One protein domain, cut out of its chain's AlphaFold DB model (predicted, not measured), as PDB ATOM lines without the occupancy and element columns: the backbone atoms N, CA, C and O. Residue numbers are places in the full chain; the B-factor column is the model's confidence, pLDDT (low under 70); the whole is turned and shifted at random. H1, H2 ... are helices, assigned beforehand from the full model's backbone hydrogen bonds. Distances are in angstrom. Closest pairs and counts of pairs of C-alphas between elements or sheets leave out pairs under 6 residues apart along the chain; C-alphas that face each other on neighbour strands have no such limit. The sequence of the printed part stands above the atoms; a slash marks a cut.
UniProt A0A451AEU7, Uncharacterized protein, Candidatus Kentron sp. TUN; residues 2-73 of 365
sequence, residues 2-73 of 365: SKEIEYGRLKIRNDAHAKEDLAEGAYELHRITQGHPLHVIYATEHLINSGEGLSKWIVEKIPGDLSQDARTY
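Overview. This is residues 2 to 73 of the 365 residues of an uncharacterized protein of Candidatus Kentron sp. TUN (UniProt A0A451AEU7). Two longer helices, H2 and H3, make a V, meeting near the end of H2 and the start of H3; short H4 packs on H2. Short H1 and H5 touch no helix, and H5 lies at one end of the longest axis. The 72 printed residues, with five named helices, H1 to H5, and no named strand, are all helix in class. The whole is compact, radius of gyration of the C-alphas 11.8 A, but elongated, 38 by 19 by 18 A.

Along the chain. H1 is residues 2 to 6, from C-alpha 2 at (222.424, 246.750, 242.244). H2 is residues 18 to 33, 21.9 A; H3 is 37 to 50, 20.0 A. H4 is 56 to 59; H5 is 70 to 73, ending at C-alpha 73 (211.520, 224.443, 238.916).

Arrangement. H1 and H2 are apart. H2, with residues 29 to 33 alone, touches H3 at a steep tilt of 49 degrees, opposite ways; the closest C-alphas, of Thr 33 and His 39, are 5.5 A apart. H4 touches H2, closest C-alphas Gly 25 and Lys 56, 4.4 A. In H1, H2 and H3 every O i to N i+4 pair is within hydrogen-bond range; H4 and H5 are too short for one.

Size, cuts and confidence. The printed part has no cut. The link H1 to H2 is long. Residues 2 and 14 have pLDDT under 70.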
ATOM      1  N   SER A   2     221.462 245.628 242.173       69.81
ATOM      2  CA  SER A   2     222.424 246.750 242.244       69.81
ATOM      3  C   SER A   2     223.664 246.451 243.089       69.81
ATOM      4  O   SER A   2     224.768 246.709 242.637       69.81
ATOM      5  N   LYS A   3     223.499 245.790 244.244       74.31
ATOM      6  CA  LYS A   3     224.632 245.323 245.062       74.31
ATOM      7  C   LYS A   3     225.552 244.349 244.321       74.31
ATOM      8  O   LYS A   3     226.759 244.490 244.392       74.31
ATOM      9  N   GLU A   4     225.004 243.388 243.577       77.00
ATOM     10  CA  GLU A   4     225.812 242.416 242.818       77.00
ATOM     11  C   GLU A   4     226.555 243.067 241.643       77.00
ATOM     12  O   GLU A   4     227.635 242.613 241.274       77.00
ATOM     13  N   ILE A   5     226.001 244.146 241.079       75.19
ATOM     14  CA  ILE A   5     226.666 244.976 240.065       75.19
ATOM     15  C   ILE A   5     227.772 245.821 240.715       75.19
ATOM     16  O   ILE A   5     228.885 245.863 240.202       75.19
ATOM     17  N   GLU A   6     227.503 246.440 241.869       73.50
ATOM     18  CA  GLU A   6     228.495 247.191 242.659       73.50
ATOM     19  C   GLU A   6     229.663 246.302 243.108       73.50
ATOM     20  O   GLU A   6     230.817 246.721 243.056       73.50
ATOM     21  N   TYR A   7     229.382 245.052 243.487       74.94
ATOM     22  CA  TYR A   7     230.396 244.042 243.797       74.94
ATOM     23  C   TYR A   7     231.078 243.455 242.551       74.94
ATOM     24  O   TYR A   7     231.972 242.618 242.685       74.94
ATOM     25  N   GLY A   8     230.675 243.863 241.343       76.38
ATOM     26  CA  GLY A   8     231.249 243.405 240.077       76.38
ATOM     27  C   GLY A   8     230.957 241.941 239.735       76.38
ATOM     28  O   GLY A   8     231.567 241.406 238.809       76.38
ATOM     29  N   ARG A   9     230.044 241.283 240.462       79.75
ATOM     30  CA  ARG A   9     229.640 239.889 240.218       79.75
ATOM     31  C   ARG A   9     228.696 239.786 239.027       79.75
ATOM     32  O   ARG A   9     228.861 238.903 238.189       79.75
ATOM     33  N   LEU A  10     227.734 240.704 238.923       82.50
ATOM     34  CA  LEU A  10     226.807 240.771 237.797       82.50
ATOM     35  C   LEU A  10     227.266 241.837 236.801       82.50
ATOM     36  O   LEU A  10     227.353 243.019 237.131       82.50
ATOM     37  N   LYS A  11     227.545 241.419 235.565       82.62
ATOM     38  CA  LYS A  11     227.949 242.332 234.492       82.62
ATOM     39  C   LYS A  11     226.732 243.041 233.906       82.62
ATOM     40  O   LYS A  11     225.693 242.424 233.687       82.62
ATOM     41  N   ILE A  12     226.891 244.318 233.584       80.12
ATOM     42  CA  ILE A  12     225.947 245.076 232.765       80.12
ATOM     43  C   ILE A  12     226.710 245.727 231.617       80.12
ATOM     44  O   ILE A  12     227.902 246.024 231.752       80.12
ATOM     45  N   ARG A  13     226.050 245.918 230.472       74.31
ATOM     46  CA  ARG A  13     226.631 246.714 229.390       74.31
ATOM     47  C   ARG A  13     226.818 248.141 229.892       74.31
ATOM     48  O   ARG A  13     225.945 248.688 230.554       74.31
ATOM     49  N   ASN A  14     227.992 248.710 229.637       67.88
ATOM     50  CA  ASN A  14     228.369 250.028 230.142       67.88
ATOM     51  C   ASN A  14     228.220 251.067 229.019       67.88
ATOM     52  O   ASN A  14     229.198 251.653 228.560       67.88
ATOM     53  N   ASP A  15     226.994 251.206 228.517       76.06
ATOM     54  CA  ASP A  15     226.616 252.111 227.429       76.06
ATOM     55  C   ASP A  15     225.437 253.016 227.842       76.06
ATOM     56  O   ASP A  15     224.994 253.015 228.994       76.06
ATOM     57  N   ALA A  16     224.941 253.836 226.909       72.69
ATOM     58  CA  ALA A  16     223.833 254.760 227.164       72.69
ATOM     59  C   ALA A  16     222.533 254.057 227.612       72.69
ATOM     60  O   ALA A  16     221.680 254.709 228.217       72.69
ATOM     61  N   HIS A  17     222.403 252.747 227.370       75.50
ATOM     62  CA  HIS A  17     221.229 251.940 227.698       75.50
ATOM     63  C   HIS A  17     221.379 251.156 229.008       75.50
ATOM     64  O   HIS A  17     220.418 250.539 229.449       75.50
ATOM     65  N   ALA A  18     222.509 251.259 229.720       78.00
ATOM     66  CA  ALA A  18     222.758 250.514 230.961       78.00
ATOM     67  C   ALA A  18     221.639 250.639 232.018       78.00
ATOM     68  O   ALA A  18     221.315 249.683 232.721       78.00
ATOM     69  N   LYS A  19     221.030 251.824 232.158       81.38
ATOM     70  CA  LYS A  19     219.913 252.034 233.100       81.38
ATOM     71  C   LYS A  19     218.608 251.398 232.625       81.38
ATOM     72  O   LYS A  19     217.819 250.958 233.456       81.38
ATOM     73  N   GLU A  20     218.387 251.386 231.317       83.75
ATOM     74  CA  GLU A  20     217.212 250.803 230.674       83.75
ATOM     75  C   GLU A  20     217.304 249.274 230.717       83.75
ATOM     76  O   GLU A  20     216.407 248.637 231.259       83.75
ATOM     77  N   ASP A  21     218.456 248.704 230.348       82.25
ATOM     78  CA  ASP A  21     218.767 247.275 230.472       82.25
ATOM     79  C   ASP A  21     218.611 246.769 231.915       82.25
ATOM     80  O   ASP A  21     218.084 245.677 232.151       82.25
ATOM     81  N   LEU A  22     219.035 247.569 232.905       85.50
ATOM     82  CA  LEU A  22     218.839 247.252 234.319       85.50
ATOM     83  C   LEU A  22     217.354 247.219 234.690       85.50
ATOM     84  O   LEU A  22     216.926 246.299 235.386       85.50
ATOM     85  N   ALA A  23     216.584 248.222 234.266       87.25
ATOM     86  CA  ALA A  23     215.165 248.322 234.586       87.25
ATOM     87  C   ALA A  23     214.355 247.208 233.906       87.25
ATOM     88  O   ALA A  23     213.566 246.538 234.572       87.25
ATOM     89  N   GLU A  24     214.592 246.960 232.617       90.00
ATOM     90  CA  GLU A  24     213.929 245.901 231.855       90.00
ATOM     91  C   GLU A  24     214.317 244.509 232.356       90.00
ATOM     92  O   GLU A  24     213.446 243.670 232.583       90.00
ATOM     93  N   GLY A  25     215.611 244.265 232.590       88.50
ATOM     94  CA  GLY A  25     216.094 242.998 233.134       88.50
ATOM     95  C   GLY A  25     215.561 242.727 234.542       88.50
ATOM     96  O   GLY A  25     215.170 241.601 234.847       88.50
ATOM     97  N   ALA A  26     215.485 243.750 235.400       88.88
ATOM     98  CA  ALA A  26     214.900 243.621 236.733       88.88
ATOM     99  C   ALA A  26     213.387 243.367 236.683       88.88
ATOM    100  O   ALA A  26     212.889 242.530 237.440       88.88
ATOM    101  N   TYR A  27     212.664 244.056 235.793       91.38
ATOM    102  CA  TYR A  27     211.235 243.833 235.577       91.38
ATOM    103  C   TYR A  27     210.969 242.402 235.108       91.38
ATOM    104  O   TYR A  27     210.127 241.709 235.679       91.38
ATOM    105  N   GLU A  28     211.735 241.931 234.125       92.69
ATOM    106  CA  GLU A  28     211.595 240.583 233.586       92.69
ATOM    107  C   GLU A  28     211.963 239.517 234.624       92.69
ATOM    108  O   GLU A  28     211.242 238.531 234.777       92.69
ATOM    109  N   LEU A  29     213.012 239.742 235.428       90.81
ATOM    110  CA  LEU A  29     213.364 238.820 236.509       90.81
ATOM    111  C   LEU A  29     212.237 238.738 237.542       90.81
ATOM    112  O   LEU A  29     211.874 237.650 237.990       90.81
ATOM    113  N   HIS A  30     211.663 239.880 237.923       91.38
ATOM    114  CA  HIS A  30     210.527 239.905 238.837       91.38
ATOM    115  C   HIS A  30     209.319 239.168 238.244       91.38
ATOM    116  O   HIS A  30     208.680 238.388 238.947       91.38
ATOM    117  N   ARG A  31     209.058 239.335 236.942       92.44
ATOM    118  CA  ARG A  31     207.977 238.653 236.222       92.44
ATOM    119  C   ARG A  31     208.138 237.131 236.235       92.44
ATOM    120  O   ARG A  31     207.161 236.438 236.510       92.44
ATOM    121  N   ILE A  32     209.331 236.597 235.958       90.44
ATOM    122  CA  ILE A  32     209.534 235.136 235.902       90.44
ATOM    123  C   ILE A  32     209.659 234.488 237.285       90.44
ATOM    124  O   ILE A  32     209.361 233.310 237.419       90.44
ATOM    125  N   THR A  33     210.084 235.238 238.308       91.06
ATOM    126  CA  THR A  33     210.271 234.713 239.676       91.06
ATOM    127  C   THR A  33     209.099 234.994 240.612       91.06
ATOM    128  O   THR A  33     209.054 234.428 241.702       91.06
ATOM    129  N   GLN A  34     208.197 235.915 240.245       87.69
ATOM    130  CA  GLN A  34     207.097 236.420 241.082       87.69
ATOM    131  C   GLN A  34     207.555 236.924 242.469       87.69
ATOM    132  O   GLN A  34     206.784 236.971 243.423       87.69
ATOM    133  N   GLY A  35     208.836 237.291 242.606       85.44
ATOM    134  CA  GLY A  35     209.429 237.691 243.883       85.44
ATOM    135  C   GLY A  35     209.729 236.541 244.853       85.44
ATOM    136  O   GLY A  35     210.088 236.812 245.998       85.44
ATOM    137  N   HIS A  36     209.629 235.276 244.427       88.25
ATOM    138  CA  HIS A  36     209.988 234.131 245.262       88.25
ATOM    139  C   HIS A  36     211.499 234.154 245.588       88.25
ATOM    140  O   HIS A  36     212.315 234.061 244.663       88.25
ATOM    141  N   PRO A  37     211.916 234.256 246.871       89.88
ATOM    142  CA  PRO A  37     213.314 234.530 247.225       89.88
ATOM    143  C   PRO A  37     214.314 233.531 246.640       89.88
ATOM    144  O   PRO A  37     215.351 233.928 246.113       89.88
ATOM    145  N   LEU A  38     213.981 232.238 246.668       90.44
ATOM    146  CA  LEU A  38     214.857 231.190 246.145       90.44
ATOM    147  C   LEU A  38     215.004 231.271 244.618       90.44
ATOM    148  O   LEU A  38     216.087 231.057 244.087       90.44
ATOM    149  N   HIS A  39     213.930 231.642 243.915       91.50
ATOM    150  CA  HIS A  39     213.937 231.780 242.457       91.50
ATOM    151  C   HIS A  39     214.756 232.991 242.032       91.50
ATOM    152  O   HIS A  39     215.532 232.907 241.086       91.50
ATOM    153  N   VAL A  40     214.637 234.098 242.771       91.44
ATOM    154  CA  VAL A  40     215.476 235.283 242.565       91.44
ATOM    155  C   VAL A  40     216.952 234.930 242.727       91.44
ATOM    156  O   VAL A  40     217.760 235.357 241.904       91.44
ATOM    157  N   ILE A  41     217.304 234.132 243.738       91.00
ATOM    158  CA  ILE A  41     218.685 233.689 243.959       91.00
ATOM    159  C   ILE A  41     219.164 232.810 242.799       91.00
ATOM    160  O   ILE A  41     220.155 233.160 242.170       91.00
ATOM    161  N   TYR A  42     218.443 231.739 242.453       91.88
ATOM    162  CA  TYR A  42     218.838 230.835 241.363       91.88
ATOM    163  C   TYR A  42     218.969 231.542 240.020       91.88
ATOM    164  O   TYR A  42     219.942 231.332 239.299       91.88
ATOM    165  N   ALA A  43     218.025 232.420 239.698       91.25
ATOM    166  CA  ALA A  43     218.061 233.182 238.465       91.25
ATOM    167  C   ALA A  43     219.226 234.191 238.460       91.25
ATOM    168  O   ALA A  43     219.918 234.328 237.454       91.25
ATOM    169  N   THR A  44     219.509 234.847 239.591       90.81
ATOM    170  CA  THR A  44     220.654 235.767 239.711       90.81
ATOM    171  C   THR A  44     221.989 235.027 239.603       90.81
ATOM    172  O   THR A  44     222.859 235.464 238.853       90.81
ATOM    173  N   GLU A  45     222.152 233.902 240.298       90.81
ATOM    174  CA  GLU A  45     223.373 233.088 240.233       90.81
ATOM    175  C   GLU A  45     223.563 232.478 238.838       90.81
ATOM    176  O   GLU A  45     224.679 232.448 238.326       90.81
ATOM    177  N   HIS A  46     222.483 232.095 238.149       90.62
ATOM    178  CA  HIS A  46     222.559 231.680 236.749       90.62
ATOM    179  C   HIS A  46     223.125 232.789 235.849       90.62
ATOM    180  O   HIS A  46     224.032 232.539 235.055       90.62
ATOM    181  N   LEU A  47     222.639 234.026 235.997       90.44
ATOM    182  CA  LEU A  47     223.137 235.175 235.232       90.44
ATOM    183  C   LEU A  47     224.614 235.463 235.531       90.44
ATOM    184  O   LEU A  47     225.389 235.681 234.598       90.44
ATOM    185  N   ILE A  48     225.013 235.422 236.805       88.94
ATOM    186  CA  ILE A  48     226.409 235.602 237.229       88.94
ATOM    187  C   ILE A  48     227.302 234.531 236.584       88.94
ATOM    188  O   ILE A  48     228.308 234.873 235.957       88.94
ATOM    189  N   ASN A  49     226.899 233.261 236.660       86.81
ATOM    190  CA  ASN A  49     227.683 232.129 236.159       86.81
ATOM    191  C   ASN A  49     227.753 232.082 234.626       86.81
ATOM    192  O   ASN A  49     228.772 231.675 234.069       86.81
ATOM    193  N   SER A  50     226.706 232.537 233.927       85.81
ATOM    194  CA  SER A  50     226.709 232.636 232.459       85.81
ATOM    195  C   SER A  50     227.735 233.653 231.942       85.81
ATOM    196  O   SER A  50     228.278 233.505 230.849       85.81
ATOM    197  N   GLY A  51     228.004 234.709 232.721       84.44
ATOM    198  CA  GLY A  51     228.870 235.814 232.325       84.44
ATOM    199  C   GLY A  51     228.336 236.671 231.168       84.44
ATOM    200  O   GLY A  51     229.036 237.602 230.762       84.44
ATOM    201  N   GLU A  52     227.126 236.397 230.662       83.56
ATOM    202  CA  GLU A  52     226.503 237.094 229.526       83.56
ATOM    203  C   GLU A  52     226.001 238.502 229.897       83.56
ATOM    204  O   GLU A  52     225.823 239.359 229.030       83.56
ATOM    205  N   GLY A  53     225.853 238.766 231.198       81.50
ATOM    206  CA  GLY A  53     225.392 240.036 231.751       81.50
ATOM    207  C   GLY A  53     223.873 240.123 231.903       81.50
ATOM    208  O   GLY A  53     223.141 239.183 231.612       81.50
ATOM    209  N   LEU A  54     223.388 241.254 232.415       85.75
ATOM    210  CA  LEU A  54     221.959 241.496 232.604       85.75
ATOM    211  C   LEU A  54     221.342 242.132 231.351       85.75
ATOM    212  O   LEU A  54     221.739 243.221 230.951       85.75
ATOM    213  N   SER A  55     220.346 241.465 230.772       86.50
ATOM    214  CA  SER A  55     219.407 242.043 229.802       86.50
ATOM    215  C   SER A  55     218.113 241.232 229.806       86.50
ATOM    216  O   SER A  55     218.128 240.056 230.185       86.50
ATOM    217  N   LYS A  56     217.007 241.819 229.340       88.62
ATOM    218  CA  LYS A  56     215.719 241.122 229.214       88.62
ATOM    219  C   LYS A  56     215.842 239.782 228.473       88.62
ATOM    220  O   LYS A  56     215.368 238.762 228.959       88.62
ATOM    221  N   TRP A  57     216.556 239.768 227.349       86.94
ATOM    222  CA  TRP A  57     216.736 238.574 226.516       86.94
ATOM    223  C   TRP A  57     217.480 237.436 227.225       86.94
ATOM    224  O   TRP A  57     217.162 236.268 227.023       86.94
ATOM    225  N   ILE A  58     218.474 237.761 228.059       88.94
ATOM    226  CA  ILE A  58     219.218 236.747 228.823       88.94
ATOM    227  C   ILE A  58     218.331 236.203 229.951       88.94
ATOM    228  O   ILE A  58     218.304 234.997 230.186       88.94
ATOM    229  N   VAL A  59     217.549 237.069 230.605       89.88
ATOM    230  CA  VAL A  59     216.607 236.662 231.660       89.88
ATOM    231  C   VAL A  59     215.532 235.713 231.115       89.88
ATOM    232  O   VAL A  59     215.235 234.702 231.746       89.88
ATOM    233  N   GLU A  60     215.008 235.970 229.914       89.56
ATOM    234  CA  GLU A  60     214.043 235.085 229.237       89.56
ATOM    235  C   GLU A  60     214.616 233.695 228.901       89.56
ATOM    236  O   GLU A  60     213.862 232.744 228.692       89.56
ATOM    237  N   LYS A  61     215.946 233.557 228.850       88.81
ATOM    238  CA  LYS A  61     216.642 232.306 228.527       88.81
ATOM    239  C   LYS A  61     217.023 231.459 229.734       88.81
ATOM    240  O   LYS A  61     217.562 230.365 229.542       88.81
ATOM    241  N   ILE A  62     216.754 231.932 230.951       89.19
ATOM    242  CA  ILE A  62     217.063 231.181 232.168       89.19
ATOM    243  C   ILE A  62     216.348 229.818 232.106       89.19
ATOM    244  O   ILE A  62     215.147 229.755 231.835       89.19
ATOM    245  N   PRO A  63     217.071 228.700 232.295       86.19
ATOM    246  CA  PRO A  63     216.496 227.375 232.156       86.19
ATOM    247  C   PRO A  63     215.556 227.057 233.318       86.19
ATOM    248  O   PRO A  63     215.819 227.424 234.459       86.19
ATOM    249  N   GLY A  64     214.522 226.272 233.019       85.81
ATOM    250  CA  GLY A  64     213.537 225.798 233.988       85.81
ATOM    251  C   GLY A  64     212.301 226.692 234.095       85.81
ATOM    252  O   GLY A  64     212.217 227.745 233.471       85.81
ATOM    253  N   ASP A  65     211.315 226.226 234.851       88.38
ATOM    254  CA  ASP A  65     210.073 226.938 235.132       88.38
ATOM    255  C   ASP A  65     210.118 227.546 236.539       88.38
ATOM    256  O   ASP A  65     210.002 226.842 237.538       88.38
ATOM    257  N   LEU A  66     210.310 228.864 236.610       86.50
ATOM    258  CA  LEU A  66     210.362 229.632 237.859       86.50
ATOM    259  C   LEU A  66     208.994 230.210 238.269       86.50
ATOM    260  O   LEU A  66     208.918 230.933 239.264       86.50
ATOM    261  N   SER A  67     207.926 229.915 237.516       78.00
ATOM    262  CA  SER A  67     206.622 230.574 237.664       78.00
ATOM    263  C   SER A  67     205.801 230.094 238.863       78.00
ATOM    264  O   SER A  67     204.907 230.815 239.311       78.00
ATOM    265  N   GLN A  68     206.092 228.894 239.374       84.06
ATOM    266  CA  GLN A  68     205.355 228.262 240.469       84.06
ATOM    267  C   GLN A  68     206.238 228.085 241.710       84.06
ATOM    268  O   GLN A  68     206.840 229.042 242.192       84.06
ATOM    269  N   ASP A  69     206.287 226.875 242.263       86.75
ATOM    270  CA  ASP A  69     207.091 226.532 243.423       86.75
ATOM    271  C   ASP A  69     208.485 226.015 243.028       86.75
ATOM    272  O   ASP A  69     208.781 225.710 241.868       86.75
ATOM    273  N   ALA A  70     209.359 225.887 244.030       87.38
ATOM    274  CA  ALA A  70     210.717 225.386 243.829       87.38
ATOM    275  C   ALA A  70     210.739 223.958 243.260       87.38
ATOM    276  O   ALA A  70     211.672 223.592 242.549       87.38
ATOM    277  N   ARG A  71     209.711 223.150 243.548       91.06
ATOM    278  CA  ARG A  71     209.600 221.783 243.037       91.06
ATOM    279  C   ARG A  71     209.388 221.773 241.528       91.06
ATOM    280  O   ARG A  71     210.112 221.061 240.844       91.06
ATOM    281  N   THR A  72     208.459 222.578 241.021       90.50
ATOM    282  CA  THR A  72     208.192 222.729 239.582       90.50
ATOM    283  C   THR A  72     209.464 223.127 238.842       90.50
ATOM    284  O   THR A  72     209.820 222.544 237.813       90.50
ATOM    285  N   TYR A  73     210.221 224.052 239.432       91.69
ATOM    286  CA  TYR A  73     211.520 224.443 238.916       91.69
ATOM    287  C   TYR A  73     212.504 223.266 238.859       91.69
ATOM    288  O   TYR A  73     213.056 222.976 237.794       91.69
TER     289      TYR A  73